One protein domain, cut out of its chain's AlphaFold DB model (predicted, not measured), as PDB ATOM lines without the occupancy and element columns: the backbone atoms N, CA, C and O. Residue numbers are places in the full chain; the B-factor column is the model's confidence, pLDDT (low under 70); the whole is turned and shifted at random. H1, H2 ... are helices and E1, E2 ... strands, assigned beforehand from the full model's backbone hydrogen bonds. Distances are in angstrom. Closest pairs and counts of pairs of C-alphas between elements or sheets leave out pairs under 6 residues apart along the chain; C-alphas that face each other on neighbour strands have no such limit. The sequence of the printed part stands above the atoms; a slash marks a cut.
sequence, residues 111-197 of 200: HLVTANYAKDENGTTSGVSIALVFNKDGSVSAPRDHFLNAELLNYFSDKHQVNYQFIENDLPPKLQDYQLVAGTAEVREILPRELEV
ATOM      1  N   HIS A 111      42.380 -32.603 -22.933       82.19
ATOM      2  CA  HIS A 111      41.135 -33.349 -23.106       82.19
ATOM      3  C   HIS A 111      40.157 -32.991 -21.990       82.19
ATOM      4  O   HIS A 111      40.428 -33.276 -20.828       82.19
ATOM      5  N   LEU A 112      39.016 -32.404 -22.334       79.88
ATOM      6  CA  LEU A 112      37.870 -32.280 -21.442       79.88
ATOM      7  C   LEU A 112      37.029 -33.551 -21.535       79.88
ATOM      8  O   LEU A 112      36.617 -33.955 -22.621       79.88
ATOM      9  N   VAL A 113      36.763 -34.165 -20.392       79.62
ATOM     10  CA  VAL A 113      36.007 -35.407 -20.289       79.62
ATOM     11  C   VAL A 113      34.812 -35.198 -19.392       79.62
ATOM     12  O   VAL A 113      34.971 -34.822 -18.232       79.62
ATOM     13  N   THR A 114      33.628 -35.467 -19.926       79.88
ATOM     14  CA  THR A 114      32.374 -35.378 -19.183       79.88
ATOM     15  C   THR A 114      31.666 -36.716 -19.176       79.88
ATOM     16  O   THR A 114      31.681 -37.418 -20.183       79.88
ATOM     17  N   ALA A 115      31.033 -37.069 -18.063       81.12
ATOM     18  CA  ALA A 115      30.166 -38.239 -17.982       81.12
ATOM     19  C   ALA A 115      29.084 -38.038 -16.920       81.12
ATOM     20  O   ALA A 115      29.302 -37.337 -15.929       81.12
ATOM     21  N   ASN A 116      27.924 -38.666 -17.119       83.38
ATOM     22  CA  ASN A 116      26.844 -38.684 -16.141       83.38
ATOM     23  C   ASN A 116      26.607 -40.110 -15.665       83.38
ATOM     24  O   ASN A 116      26.462 -41.032 -16.467       83.38
ATOM     25  N   TYR A 117      26.494 -40.275 -14.358       83.69
ATOM     26  CA  TYR A 117      26.206 -41.544 -13.721       83.69
ATOM     27  C   TYR A 117      24.918 -41.439 -12.918       83.69
ATOM     28  O   TYR A 117      24.617 -40.398 -12.332       83.69
ATOM     29  N   ALA A 118      24.161 -42.526 -12.877       87.25
ATOM     30  CA  ALA A 118      22.922 -42.619 -12.129       87.25
ATOM     31  C   ALA A 118      22.920 -43.873 -11.257       87.25
ATOM     32  O   ALA A 118      23.418 -44.928 -11.651       87.25
ATOM     33  N   LYS A 119      22.335 -43.755 -10.071       89.00
ATOM     34  CA  LYS A 119      22.058 -44.869  -9.172       89.00
ATOM     35  C   LYS A 119      20.580 -44.860  -8.826       89.00
ATOM     36  O   LYS A 119      20.063 -43.846  -8.361       89.00
ATOM     37  N   ASP A 120      19.943 -46.012  -8.973       88.19
ATOM     38  CA  ASP A 120      18.592 -46.243  -8.475       88.19
ATOM     39  C   ASP A 120      18.651 -46.971  -7.132       88.19
ATOM     40  O   ASP A 120      19.177 -48.080  -7.027       88.19
ATOM     41  N   GLU A 121      18.086 -46.363  -6.091       86.44
ATOM     42  CA  GLU A 121      18.020 -46.957  -4.757       86.44
ATOM     43  C   GLU A 121      16.636 -46.736  -4.145       86.44
ATOM     44  O   GLU A 121      16.168 -45.608  -4.001       86.44
ATOM     45  N   ASN A 122      15.949 -47.829  -3.797       82.19
ATOM     46  CA  ASN A 122      14.616 -47.808  -3.181       82.19
ATOM     47  C   ASN A 122      13.586 -46.922  -3.921       82.19
ATOM     48  O   ASN A 122      12.755 -46.267  -3.294       82.19
ATOM     49  N   GLY A 123      13.636 -46.896  -5.258       82.69
ATOM     50  CA  GLY A 123      12.731 -46.094  -6.092       82.69
ATOM     51  C   GLY A 123      13.096 -44.608  -6.201       82.69
ATOM     52  O   GLY A 123      12.310 -43.841  -6.749       82.69
ATOM     53  N   THR A 124      14.264 -44.202  -5.695       86.19
ATOM     54  CA  THR A 124      14.831 -42.858  -5.875       86.19
ATOM     55  C   THR A 124      16.058 -42.937  -6.778       86.19
ATOM     56  O   THR A 124      16.991 -43.683  -6.485       86.19
ATOM     57  N   THR A 125      16.071 -42.149  -7.852       87.56
ATOM     58  CA  THR A 125      17.229 -42.013  -8.745       87.56
ATOM     59  C   THR A 125      18.103 -40.853  -8.280       87.56
ATOM     60  O   THR A 125      17.625 -39.724  -8.155       87.56
ATOM     61  N   SER A 126      19.382 -41.120  -8.035       84.19
ATOM     62  CA  SER A 126      20.407 -40.113  -7.736       84.19
ATOM     63  C   SER A 126      21.380 -40.008  -8.905       84.19
ATOM     64  O   SER A 126      21.762 -41.028  -9.473       84.19
ATOM     65  N   GLY A 127      21.780 -38.789  -9.264       82.56
ATOM     66  CA  GLY A 127      22.699 -38.525 -10.372       82.56
ATOM     67  C   GLY A 127      23.995 -37.870  -9.905       82.56
ATOM     68  O   GLY A 127      23.978 -37.036  -9.000       82.56
ATOM     69  N   VAL A 128      25.105 -38.236 -10.541       77.88
ATOM     70  CA  VAL A 128      26.423 -37.614 -10.371       77.88
ATOM     71  C   VAL A 128      26.989 -37.315 -11.753       77.88
ATOM     72  O   VAL A 128      27.060 -38.202 -12.598       77.88
ATOM     73  N   SER A 129      27.418 -36.079 -11.973       77.12
ATOM     74  CA  SER A 129      28.140 -35.679 -13.181       77.12
ATOM     75  C   SER A 129      29.626 -35.531 -12.867       77.12
ATOM     76  O   SER A 129      30.000 -35.219 -11.736       77.12
ATOM     77  N   ILE A 130      30.483 -35.758 -13.855       75.00
ATOM     78  CA  ILE A 130      31.914 -35.454 -13.769       75.00
ATOM     79  C   ILE A 130      32.323 -34.600 -14.966       75.00
ATOM     80  O   ILE A 130      31.809 -34.795 -16.066       75.00
ATOM     81  N   ALA A 131      33.256 -33.680 -14.736       76.62
ATOM     82  CA  ALA A 131      33.953 -32.901 -15.750       76.62
ATOM     83  C   ALA A 131      35.436 -32.834 -15.352       76.62
ATOM     84  O   ALA A 131      35.777 -32.297 -14.300       76.62
ATOM     85  N   LEU A 132      36.314 -33.444 -16.143       76.31
ATOM     86  CA  LEU A 132      37.744 -33.589 -15.854       76.31
ATOM     87  C   LEU A 132      38.565 -33.064 -17.026       76.31
ATOM     88  O   LEU A 132      38.235 -33.347 -18.174       76.31
ATOM     89  N   VAL A 133      39.655 -32.348 -16.748       75.88
ATOM     90  CA  VAL A 133      40.595 -31.910 -17.785       75.88
ATOM     91  C   VAL A 133      41.875 -32.724 -17.672       75.88
ATOM     92  O   VAL A 133      42.510 -32.758 -16.623       75.88
ATOM     93  N   PHE A 134      42.271 -33.375 -18.759       75.31
ATOM     94  CA  PHE A 134      43.487 -34.170 -18.847       75.31
ATOM     95  C   PHE A 134      44.524 -33.468 -19.717       75.31
ATOM     96  O   PHE A 134      44.282 -33.152 -20.886       75.31
ATOM     97  N   ASN A 135      45.714 -33.286 -19.161       71.88
ATOM     98  CA  ASN A 135      46.897 -32.911 -19.918       71.88
ATOM     99  C   ASN A 135      47.339 -34.080 -20.816       71.88
ATOM    100  O   ASN A 135      46.993 -35.241 -20.585       71.88
ATOM    101  N   LYS A 136      48.154 -33.799 -21.839       67.88
ATOM    102  CA  LYS A 136      48.673 -34.836 -22.756       67.88
ATOM    103  C   LYS A 136      49.538 -35.901 -22.078       67.88
ATOM    104  O   LYS A 136      49.691 -36.987 -22.626       67.88
ATOM    105  N   ASP A 137      50.095 -35.604 -20.908       69.19
ATOM    106  CA  ASP A 137      50.854 -36.555 -20.091       69.19
ATOM    107  C   ASP A 137      49.960 -37.442 -19.199       69.19
ATOM    108  O   ASP A 137      50.472 -38.254 -18.428       69.19
ATOM    109  N   GLY A 138      48.634 -37.298 -19.304       63.72
ATOM    110  CA  GLY A 138      47.648 -38.040 -18.522       63.72
ATOM    111  C   GLY A 138      47.409 -37.480 -17.119       63.72
ATOM    112  O   GLY A 138      46.610 -38.049 -16.377       63.72
ATOM    113  N   SER A 139      48.068 -36.381 -16.734       67.50
ATOM    114  CA  SER A 139      47.770 -35.709 -15.469       67.50
ATOM    115  C   SER A 139      46.438 -34.961 -15.546       67.50
ATOM    116  O   SER A 139      46.105 -34.347 -16.561       67.50
ATOM    117  N   VAL A 140      45.667 -35.006 -14.461       66.25
ATOM    118  CA  VAL A 140      44.409 -34.266 -14.356       66.25
ATOM    119  C   VAL A 140      44.717 -32.837 -13.912       66.25
ATOM    120  O   VAL A 140      45.244 -32.607 -12.824       66.25
ATOM    121  N   SER A 141      44.384 -31.873 -14.765       64.25
ATOM    122  CA  SER A 141      44.278 -30.464 -14.409       64.25
ATOM    123  C   SER A 141      42.840 -30.213 -13.973       64.25
ATOM    124  O   SER A 141      41.894 -30.519 -14.684       64.25
ATOM    125  N   ALA A 142      42.635 -29.701 -12.773       54.22
ATOM    126  CA  ALA A 142      41.302 -29.396 -12.287       54.22
ATOM    127  C   ALA A 142      41.001 -27.903 -12.519       54.22
ATOM    128  O   ALA A 142      41.699 -27.084 -11.914       54.22
ATOM    129  N   PRO A 143      39.969 -27.486 -13.290       51.56
ATOM    130  CA  PRO A 143      39.367 -26.176 -13.054       51.56
ATOM    131  C   PRO A 143      38.832 -26.149 -11.615       51.56
ATOM    132  O   PRO A 143      37.887 -26.857 -11.276       51.56
ATOM    133  N   ARG A 144      39.491 -25.380 -10.737       49.03
ATOM    134  CA  ARG A 144      39.271 -25.392  -9.274       49.03
ATOM    135  C   ARG A 144      37.817 -25.151  -8.849       49.03
ATOM    136  O   ARG A 144      37.460 -25.554  -7.746       49.03
ATOM    137  N   ASP A 145      37.004 -24.559  -9.718       51.62
ATOM    138  CA  ASP A 145      35.671 -24.065  -9.381       51.62
ATOM    139  C   ASP A 145      34.514 -24.985  -9.834       51.62
ATOM    140  O   ASP A 145      33.378 -24.744  -9.438       51.62
ATOM    141  N   HIS A 146      34.778 -26.078 -10.571       52.19
ATOM    142  CA  HIS A 146      33.727 -26.974 -11.106       52.19
ATOM    143  C   HIS A 146      33.898 -28.469 -10.763       52.19
ATOM    144  O   HIS A 146      33.399 -29.341 -11.473       52.19
ATOM    145  N   PHE A 147      34.537 -28.797  -9.634       51.69
ATOM    146  CA  PHE A 147      34.534 -30.178  -9.131       51.69
ATOM    147  C   PHE A 147      33.345 -30.454  -8.221       51.69
ATOM    148  O   PHE A 147      33.290 -30.054  -7.056       51.69
ATOM    149  N   LEU A 148      32.402 -31.201  -8.785       55.59
ATOM    150  CA  LEU A 148      31.323 -31.878  -8.086       55.59
ATOM    151  C   LEU A 148      31.923 -32.781  -6.993       55.59
ATOM    152  O   LEU A 148      32.593 -33.758  -7.280       55.59
ATOM    153  N   ASN A 149      31.680 -32.407  -5.736       55.81
ATOM    154  CA  ASN A 149      32.072 -33.052  -4.475       55.81
ATOM    155  C   ASN A 149      33.588 -33.273  -4.196       55.81
ATOM    156  O   ASN A 149      34.415 -33.567  -5.054       55.81
ATOM    157  N   ALA A 150      33.961 -33.155  -2.915       59.47
ATOM    158  CA  ALA A 150      35.350 -33.274  -2.452       59.47
ATOM    159  C   ALA A 150      35.955 -34.681  -2.636       59.47
ATOM    160  O   ALA A 150      37.167 -34.858  -2.545       59.47
ATOM    161  N   GLU A 151      35.123 -35.693  -2.863       63.34
ATOM    162  CA  GLU A 151      35.548 -37.081  -3.003       63.34
ATOM    163  C   GLU A 151      36.068 -37.384  -4.410       63.34
ATOM    164  O   GLU A 151      37.126 -37.999  -4.538       63.34
ATOM    165  N   LEU A 152      35.394 -36.879  -5.445       67.94
ATOM    166  CA  LEU A 152      35.864 -36.932  -6.829       67.94
ATOM    167  C   LEU A 152      37.162 -36.135  -6.986       67.94
ATOM    168  O   LEU A 152      38.133 -36.645  -7.543       67.94
ATOM    169  N   LEU A 153      37.218 -34.928  -6.409       64.56
ATOM    170  CA  LEU A 153      38.425 -34.101  -6.440       64.56
ATOM    171  C   LEU A 153      39.629 -34.829  -5.828       64.56
ATOM    172  O   LEU A 153      40.692 -34.871  -6.444       64.56
ATOM    173  N   ASN A 154      39.472 -35.427  -4.643       67.81
ATOM    174  CA  ASN A 154      40.561 -36.149  -3.983       67.81
ATOM    175  C   ASN A 154      40.975 -37.405  -4.761       67.81
ATOM    176  O   ASN A 154      42.169 -37.642  -4.919       67.81
ATOM    177  N   TYR A 155      40.018 -38.178  -5.280       69.75
ATOM    178  CA  TYR A 155      40.299 -39.399  -6.039       69.75
ATOM    179  C   TYR A 155      41.127 -39.128  -7.304       69.75
ATOM    180  O   TYR A 155      42.130 -39.800  -7.538       69.75
ATOM    181  N   PHE A 156      40.757 -38.105  -8.079       67.56
ATOM    182  CA  PHE A 156      41.459 -37.757  -9.318       67.56
ATOM    183  C   PHE A 156      42.727 -36.914  -9.096       67.56
ATOM    184  O   PHE A 156      43.614 -36.921  -9.947       67.56
ATOM    185  N   SER A 157      42.854 -36.219  -7.958       63.16
ATOM    186  CA  SER A 157      44.072 -35.462  -7.614       63.16
ATOM    187  C   SER A 157      45.210 -36.355  -7.113       63.16
ATOM    188  O   SER A 157      46.386 -36.004  -7.243       63.16
ATOM    189  N   ASP A 158      44.890 -37.503  -6.517       62.09
ATOM    190  CA  ASP A 158      45.873 -38.341  -5.836       62.09
ATOM    191  C   ASP A 158      46.571 -39.289  -6.824       62.09
ATOM    192  O   ASP A 158      46.266 -40.466  -6.869       62.09
ATOM    193  N   LYS A 159      47.481 -38.779  -7.669       52.56
ATOM    194  CA  LYS A 159      48.465 -39.532  -8.498       52.56
ATOM    195  C   LYS A 159      47.992 -40.805  -9.236       52.56
ATOM    196  O   LYS A 159      48.826 -41.642  -9.594       52.56
ATOM    197  N   HIS A 160      46.710 -40.959  -9.534       57.28
ATOM    198  CA  HIS A 160      46.248 -42.043 -10.391       57.28
ATOM    199  C   HIS A 160      46.452 -41.613 -11.844       57.28
ATOM    200  O   HIS A 160      45.909 -40.603 -12.287       57.28
ATOM    201  N   GLN A 161      47.270 -42.359 -12.589       59.53
ATOM    202  CA  GLN A 161      47.274 -42.255 -14.046       59.53
ATOM    203  C   GLN A 161      45.961 -42.855 -14.538       59.53
ATOM    204  O   GLN A 161      45.849 -44.065 -14.717       59.53
ATOM    205  N   VAL A 162      44.954 -42.003 -14.675       63.59
ATOM    206  CA  VAL A 162      43.652 -42.393 -15.199       63.59
ATOM    207  C   VAL A 162      43.739 -42.342 -16.714       63.59
ATOM    208  O   VAL A 162      44.066 -41.306 -17.299       63.59
ATOM    209  N   ASN A 163      43.459 -43.469 -17.362       70.06
ATOM    210  CA  ASN A 163      43.288 -43.455 -18.802       70.06
ATOM    211  C   ASN A 163      41.872 -42.968 -19.092       70.06
ATOM    212  O   ASN A 163      40.902 -43.708 -18.966       70.06
ATOM    213  N   TYR A 164      41.772 -41.714 -19.514       68.31
ATOM    214  CA  TYR A 164      40.508 -41.055 -19.807       68.31
ATOM    215  C   TYR A 164      39.633 -41.790 -20.840       68.31
ATOM    216  O   TYR A 164      38.418 -41.606 -20.847       68.31
ATOM    217  N   GLN A 165      40.216 -42.654 -21.680       68.69
ATOM    218  CA  GLN A 165      39.468 -43.515 -22.609       68.69
ATOM    219  C   GLN A 165      38.589 -44.552 -21.893       68.69
ATOM    220  O   GLN A 165      37.675 -45.095 -22.504       68.69
ATOM    221  N   PHE A 166      38.853 -44.816 -20.612       71.19
ATOM    222  CA  PHE A 166      38.122 -45.760 -19.771       71.19
ATOM    223  C   PHE A 166      37.428 -45.071 -18.592       71.19
ATOM    224  O   PHE A 166      37.121 -45.729 -17.603       71.19
ATOM    225  N   ILE A 167      37.139 -43.768 -18.692       69.88
ATOM    226  CA  ILE A 167      36.504 -43.007 -17.605       69.88
ATOM    227  C   ILE A 167      35.181 -43.633 -17.129       69.88
ATOM    228  O   ILE A 167      34.828 -43.557 -15.956       69.88
ATOM    229  N   GLU A 168      34.481 -44.327 -18.024       66.44
ATOM    230  CA  GLU A 168      33.278 -45.108 -17.727       66.44
ATOM    231  C   GLU A 168      33.488 -46.202 -16.663       66.44
ATOM    232  O   GLU A 168      32.539 -46.556 -15.969       66.44
ATOM    233  N   ASN A 169      34.722 -46.689 -16.504       69.00
ATOM    234  CA  ASN A 169      35.110 -47.758 -15.583       69.00
ATOM    235  C   ASN A 169      35.896 -47.244 -14.359       69.00
ATOM    236  O   ASN A 169      36.039 -47.974 -13.377       69.00
ATOM    237  N   ASP A 170      36.381 -45.998 -14.389       68.94
ATOM    238  CA  ASP A 170      37.292 -45.427 -13.385       68.94
ATOM    239  C   ASP A 170      36.567 -44.524 -12.364       68.94
ATOM    240  O   ASP A 170      36.944 -43.375 -12.123       68.94
ATOM    241  N   LEU A 171      35.520 -45.055 -11.718       72.06
ATOM    242  CA  LEU A 171      34.842 -44.386 -10.601       72.06
ATOM    243  C   LEU A 171      35.519 -44.663  -9.245       72.06
ATOM    244  O   LEU A 171      35.942 -45.796  -8.988       72.06
ATOM    245  N   PRO A 172      35.546 -43.689  -8.312       70.81
ATOM    246  CA  PRO A 172      36.009 -43.933  -6.951       70.81
ATOM    247  C   PRO A 172      35.192 -45.039  -6.268       70.81
ATOM    248  O   PRO A 172      33.999 -45.181  -6.545       70.81
ATOM    249  N   PRO A 173      35.777 -45.778  -5.305       74.25
ATOM    250  CA  PRO A 173      35.124 -46.911  -4.645       74.25
ATOM    251  C   PRO A 173      33.721 -46.631  -4.087       74.25
ATOM    252  O   PRO A 173      32.892 -47.535  -4.049       74.25
ATOM    253  N   LYS A 174      33.434 -45.391  -3.666       70.44
ATOM    254  CA  LYS A 174      32.120 -45.001  -3.129       70.44
ATOM    255  C   LYS A 174      31.058 -44.674  -4.183       70.44
ATOM    256  O   LYS A 174      29.923 -44.418  -3.799       70.44
ATOM    257  N   LEU A 175      31.419 -44.654  -5.464       75.06
ATOM    258  CA  LEU A 175      30.502 -44.436  -6.587       75.06
ATOM    259  C   LEU A 175      30.368 -45.676  -7.482       75.06
ATOM    260  O   LEU A 175      29.712 -45.613  -8.512       75.06
ATOM    261  N   GLN A 176      30.962 -46.811  -7.104       78.50
ATOM    262  CA  GLN A 176      30.920 -48.063  -7.878       78.50
ATOM    263  C   GLN A 176      29.504 -48.647  -8.044       78.50
ATOM    264  O   GLN A 176      29.275 -49.530  -8.864       78.50
ATOM    265  N   ASP A 177      28.547 -48.172  -7.250       82.50
ATOM    266  CA  ASP A 177      27.124 -48.488  -7.335       82.50
ATOM    267  C   ASP A 177      26.346 -47.584  -8.310       82.50
ATOM    268  O   ASP A 177      25.180 -47.865  -8.595       82.50
ATOM    269  N   TYR A 178      26.973 -46.531  -8.845       84.88
ATOM    270  CA  TYR A 178      26.429 -45.718  -9.929       84.88
ATOM    271  C   TYR A 178      26.782 -46.326 -11.292       84.88
ATOM    272  O   TYR A 178      27.888 -46.809 -11.517       84.88
ATOM    273  N   GLN A 179      25.840 -46.264 -12.231       85.31
ATOM    274  CA  GLN A 179      26.009 -46.742 -13.602       85.31
ATOM    275  C   GLN A 179      26.098 -45.573 -14.575       85.31
ATOM    276  O   GLN A 179      25.396 -44.573 -14.415       85.31
ATOM    277  N   LEU A 180      26.935 -45.706 -15.607       83.81
ATOM    278  CA  LEU A 180      27.026 -44.715 -16.675       83.81
ATOM    279  C   LEU A 180      25.670 -44.577 -17.379       83.81
ATOM    280  O   LEU A 180      25.097 -45.556 -17.865       83.81
ATOM    281  N   VAL A 181      25.183 -43.344 -17.498       84.50
ATOM    282  CA  VAL A 181      24.023 -43.037 -18.332       84.50
ATOM    283  C   VAL A 181      24.460 -43.133 -19.791       84.50
ATOM    284  O   VAL A 181      25.367 -42.422 -20.234       84.50
ATOM    285  N   ALA A 182      23.823 -44.028 -20.545       82.50
ATOM    286  CA  ALA A 182      24.192 -44.312 -21.927       82.50
ATOM    287  C   ALA A 182      24.253 -43.030 -22.781       82.50
ATOM    288  O   ALA A 182      23.314 -42.235 -22.798       82.50
ATOM    289  N   GLY A 183      25.365 -42.847 -23.498       80.88
ATOM    290  CA  GLY A 183      25.578 -41.706 -24.394       80.88
ATOM    291  C   GLY A 183      26.006 -40.403 -23.712       80.88
ATOM    292  O   GLY A 183      25.996 -39.368 -24.370       80.88
ATOM    293  N   THR A 184      26.367 -40.429 -22.425       81.62
ATOM    294  CA  THR A 184      26.791 -39.216 -21.697       81.62
ATOM    295  C   THR A 184      28.298 -39.082 -21.505       81.62
ATOM    296  O   THR A 184      28.754 -37.994 -21.169       81.62
ATOM    297  N   ALA A 185      29.063 -40.156 -21.724       83.06
ATOM    298  CA  ALA A 185      30.519 -40.103 -21.732       83.06
ATOM    299  C   ALA A 185      31.011 -39.434 -23.024       83.06
ATOM    300  O   ALA A 185      30.755 -39.928 -24.123       83.06
ATOM    301  N   GLU A 186      31.725 -38.323 -22.888       83.06
ATOM    302  CA  GLU A 186      32.258 -37.539 -23.997       83.06
ATOM    303  C   GLU A 186      33.700 -37.120 -23.700       83.06
ATOM    304  O   GLU A 186      34.024 -36.730 -22.579       83.06
ATOM    305  N   VAL A 187      34.554 -37.177 -24.724       83.25
ATOM    306  CA  VAL A 187      35.923 -36.655 -24.695       83.25
ATOM    307  C   VAL A 187      36.049 -35.594 -25.782       83.25
ATOM    308  O   VAL A 187      35.849 -35.886 -26.962       83.25
ATOM    309  N   ARG A 188      36.407 -34.371 -25.393       78.69
ATOM    310  CA  ARG A 188      36.639 -33.236 -26.291       78.69
ATOM    311  C   ARG A 188      38.080 -32.758 -26.172       78.69
ATOM    312  O   ARG A 188      38.544 -32.474 -25.075       78.69
ATOM    313  N   GLU A 189      38.783 -32.648 -27.293       80.31
ATOM    314  CA  GLU A 189      40.070 -31.949 -27.336       80.31
ATOM    315  C   GLU A 189      39.802 -30.444 -27.425       80.31
ATOM    316  O   GLU A 189      39.129 -29.991 -28.351       80.31
ATOM    317  N   ILE A 190      40.295 -29.686 -26.447       68.31
ATOM    318  CA  ILE A 190      40.089 -28.238 -26.344       68.31
ATOM    319  C   ILE A 190      41.401 -27.527 -26.019       68.31
ATOM    320  O   ILE A 190      42.369 -28.124 -25.535       68.31
ATOM    321  N   LEU A 191      41.439 -26.226 -26.259       73.06
ATOM    322  CA  LEU A 191      42.478 -25.342 -25.748       73.06
ATOM    323  C   LEU A 191      42.150 -24.966 -24.293       73.06
ATOM    324  O   LEU A 191      40.982 -24.723 -23.993       73.06
ATOM    325  N   PRO A 192      43.134 -24.861 -23.381       69.12
ATOM    326  CA  PRO A 192      42.848 -24.517 -21.987       69.12
ATOM    327  C   PRO A 192      42.080 -23.196 -21.811       69.12
ATOM    328  O   PRO A 192      41.187 -23.139 -20.975       69.12
ATOM    329  N   ARG A 193      42.309 -22.178 -22.652       64.06
ATOM    330  CA  ARG A 193      41.487 -20.945 -22.677       64.06
ATOM    331  C   ARG A 193      39.991 -21.151 -22.962       64.06
ATOM    332  O   ARG A 193      39.184 -20.299 -22.609       64.06
ATOM    333  N   GLU A 194      39.596 -22.256 -23.595       60.78
ATOM    334  CA  GLU A 194      38.177 -22.578 -23.812       60.78
ATOM    335  C   GLU A 194      37.484 -23.005 -22.507       60.78
ATOM    336  O   GLU A 194      36.268 -22.892 -22.405       60.78
ATOM    337  N   LEU A 195      38.237 -23.412 -21.475       66.88
ATOM    338  CA  LEU A 195      37.680 -23.725 -20.152       66.88
ATOM    339  C   LEU A 195      37.071 -22.504 -19.458       66.88
ATOM    340  O   LEU A 195      36.178 -22.671 -18.639       66.88
ATOM    341  N   GLU A 196      37.527 -21.291 -19.778       60.00
ATOM    342  CA  GLU A 196      37.014 -20.056 -19.169       60.00
ATOM    343  C   GLU A 196      35.595 -19.699 -19.642       60.00
ATOM    344  O   GLU A 196      34.926 -18.877 -19.018       60.00
ATOM    345  N   VAL A 197      35.140 -20.293 -20.752       58.94
ATOM    346  CA  VAL A 197      33.857 -19.972 -21.400       58.94
ATOM    347  C   VAL A 197      32.882 -21.151 -21.452       58.94
ATOM    348  O   VAL A 197      31.750 -20.975 -21.903       58.94
TER     349      VAL A 197
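This is residues 111 to 197 of the 200 residues of an uncharacterized protein of TM7 phylum sp. oral taxon 352 (UniProt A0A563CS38). A long two-stranded hairpin, E1 and E2, makes the longest axis, with its turn at residues 122 and 123 at one end; the short strand E3 lies beside the first residues of E1, toward the other end, where the short helix H2 follows it. Long loops and the short helix H1 lie to one side of the hairpin, and the loop after H1 comes back to E1 at residues 179 to 180 before it leads to E3. The printed part has 87 residues with three named strands and two named helices, in the order E1, E2, H1, E3, H2; the sheet runs E2, E1, E3 and is antiparallel throughout. The class is mixed, helices and strands, but only 40 of the 87 residues are in named elements. The whole is compact, with a radius of gyration of the C-alphas of 13.1 A, yet elongated, spanning 42 by 26 by 24 A.

The printed part begins with strand E1, residues 111 to 121, whose first C-alpha, that of His 111, is at (41.135, -33.349, -23.106); the strand is 32.5 A long from first to last C-alpha. A tight link of two residues leads to strand E2, residues 124 to 134, which is 32.6 A long; C-alpha 124 is at (14.831, -42.858, -5.875). Helix H1 has residues 150 to 157 and is 10.4 A long. Strand E3 has residues 186 to 190 and measures 12.4 A. Helix H2, residues 192 to 196, measures 7.9 A and ends with C-alpha 196 at (37.014, -20.056, -19.169).

The sheet has E1 as its inner strand and E2 and E3 as its edge strands. It is twisted, with C-alphas up to 4.0 A off the best plane through it. E1 and E2 are a hairpin, antiparallel at 165 degrees between their directions; N 111 and O 134 are within hydrogen-bond range at 2.8 A, and near the turn N 121 and O 124 at 2.9 A. E3 is antiparallel to E1 at 157 degrees. The C-alphas of Leu 112 and Arg 188 face each other at 5.1 A, and N 112 and O 188 are within hydrogen-bond range at 2.8 A. Two short pairings, both antiparallel, join unnamed stretches to the sheet: residues 140 to 141 with residues 133 to 134 of E2, and residues 179 to 180 with residues 117 to 118 of E1. E2, H1 and E3 form a split strand-helix-strand unit, two strands that run the same way with a helix between them along the chain and E1 between them in the sheet; its crossover is right-handed. H1 only grazes the sheet, with its residues 152 to 156, and is near E2, with 6 pairs of C-alphas within 10 A. H2 only grazes the sheet too, with its residues 192 to 195. H1 and H2 are apart. In H1 every O i to N i+4 pair is within hydrogen-bond range; in H2 0 of 1 is, while 2 of 2 O i to N i+3 pairs are.

The two C-alphas farthest apart are those of Asn 122 and Arg 193, at 42.7 A. The first and last printed C-alphas, His 111 and Val 197, are 15.3 A apart. The printed part has no cut. The link from E2 to H1, 15 residues, and the link from H1 to E3, 28 residues, are long; that from E3 to H2, one residue, is tight. The mean pLDDT of the printed part is 72.0, and 40 residues are under 70: residues 136 to 162, 164 to 165, 167 to 170, 190 and 192 to 197.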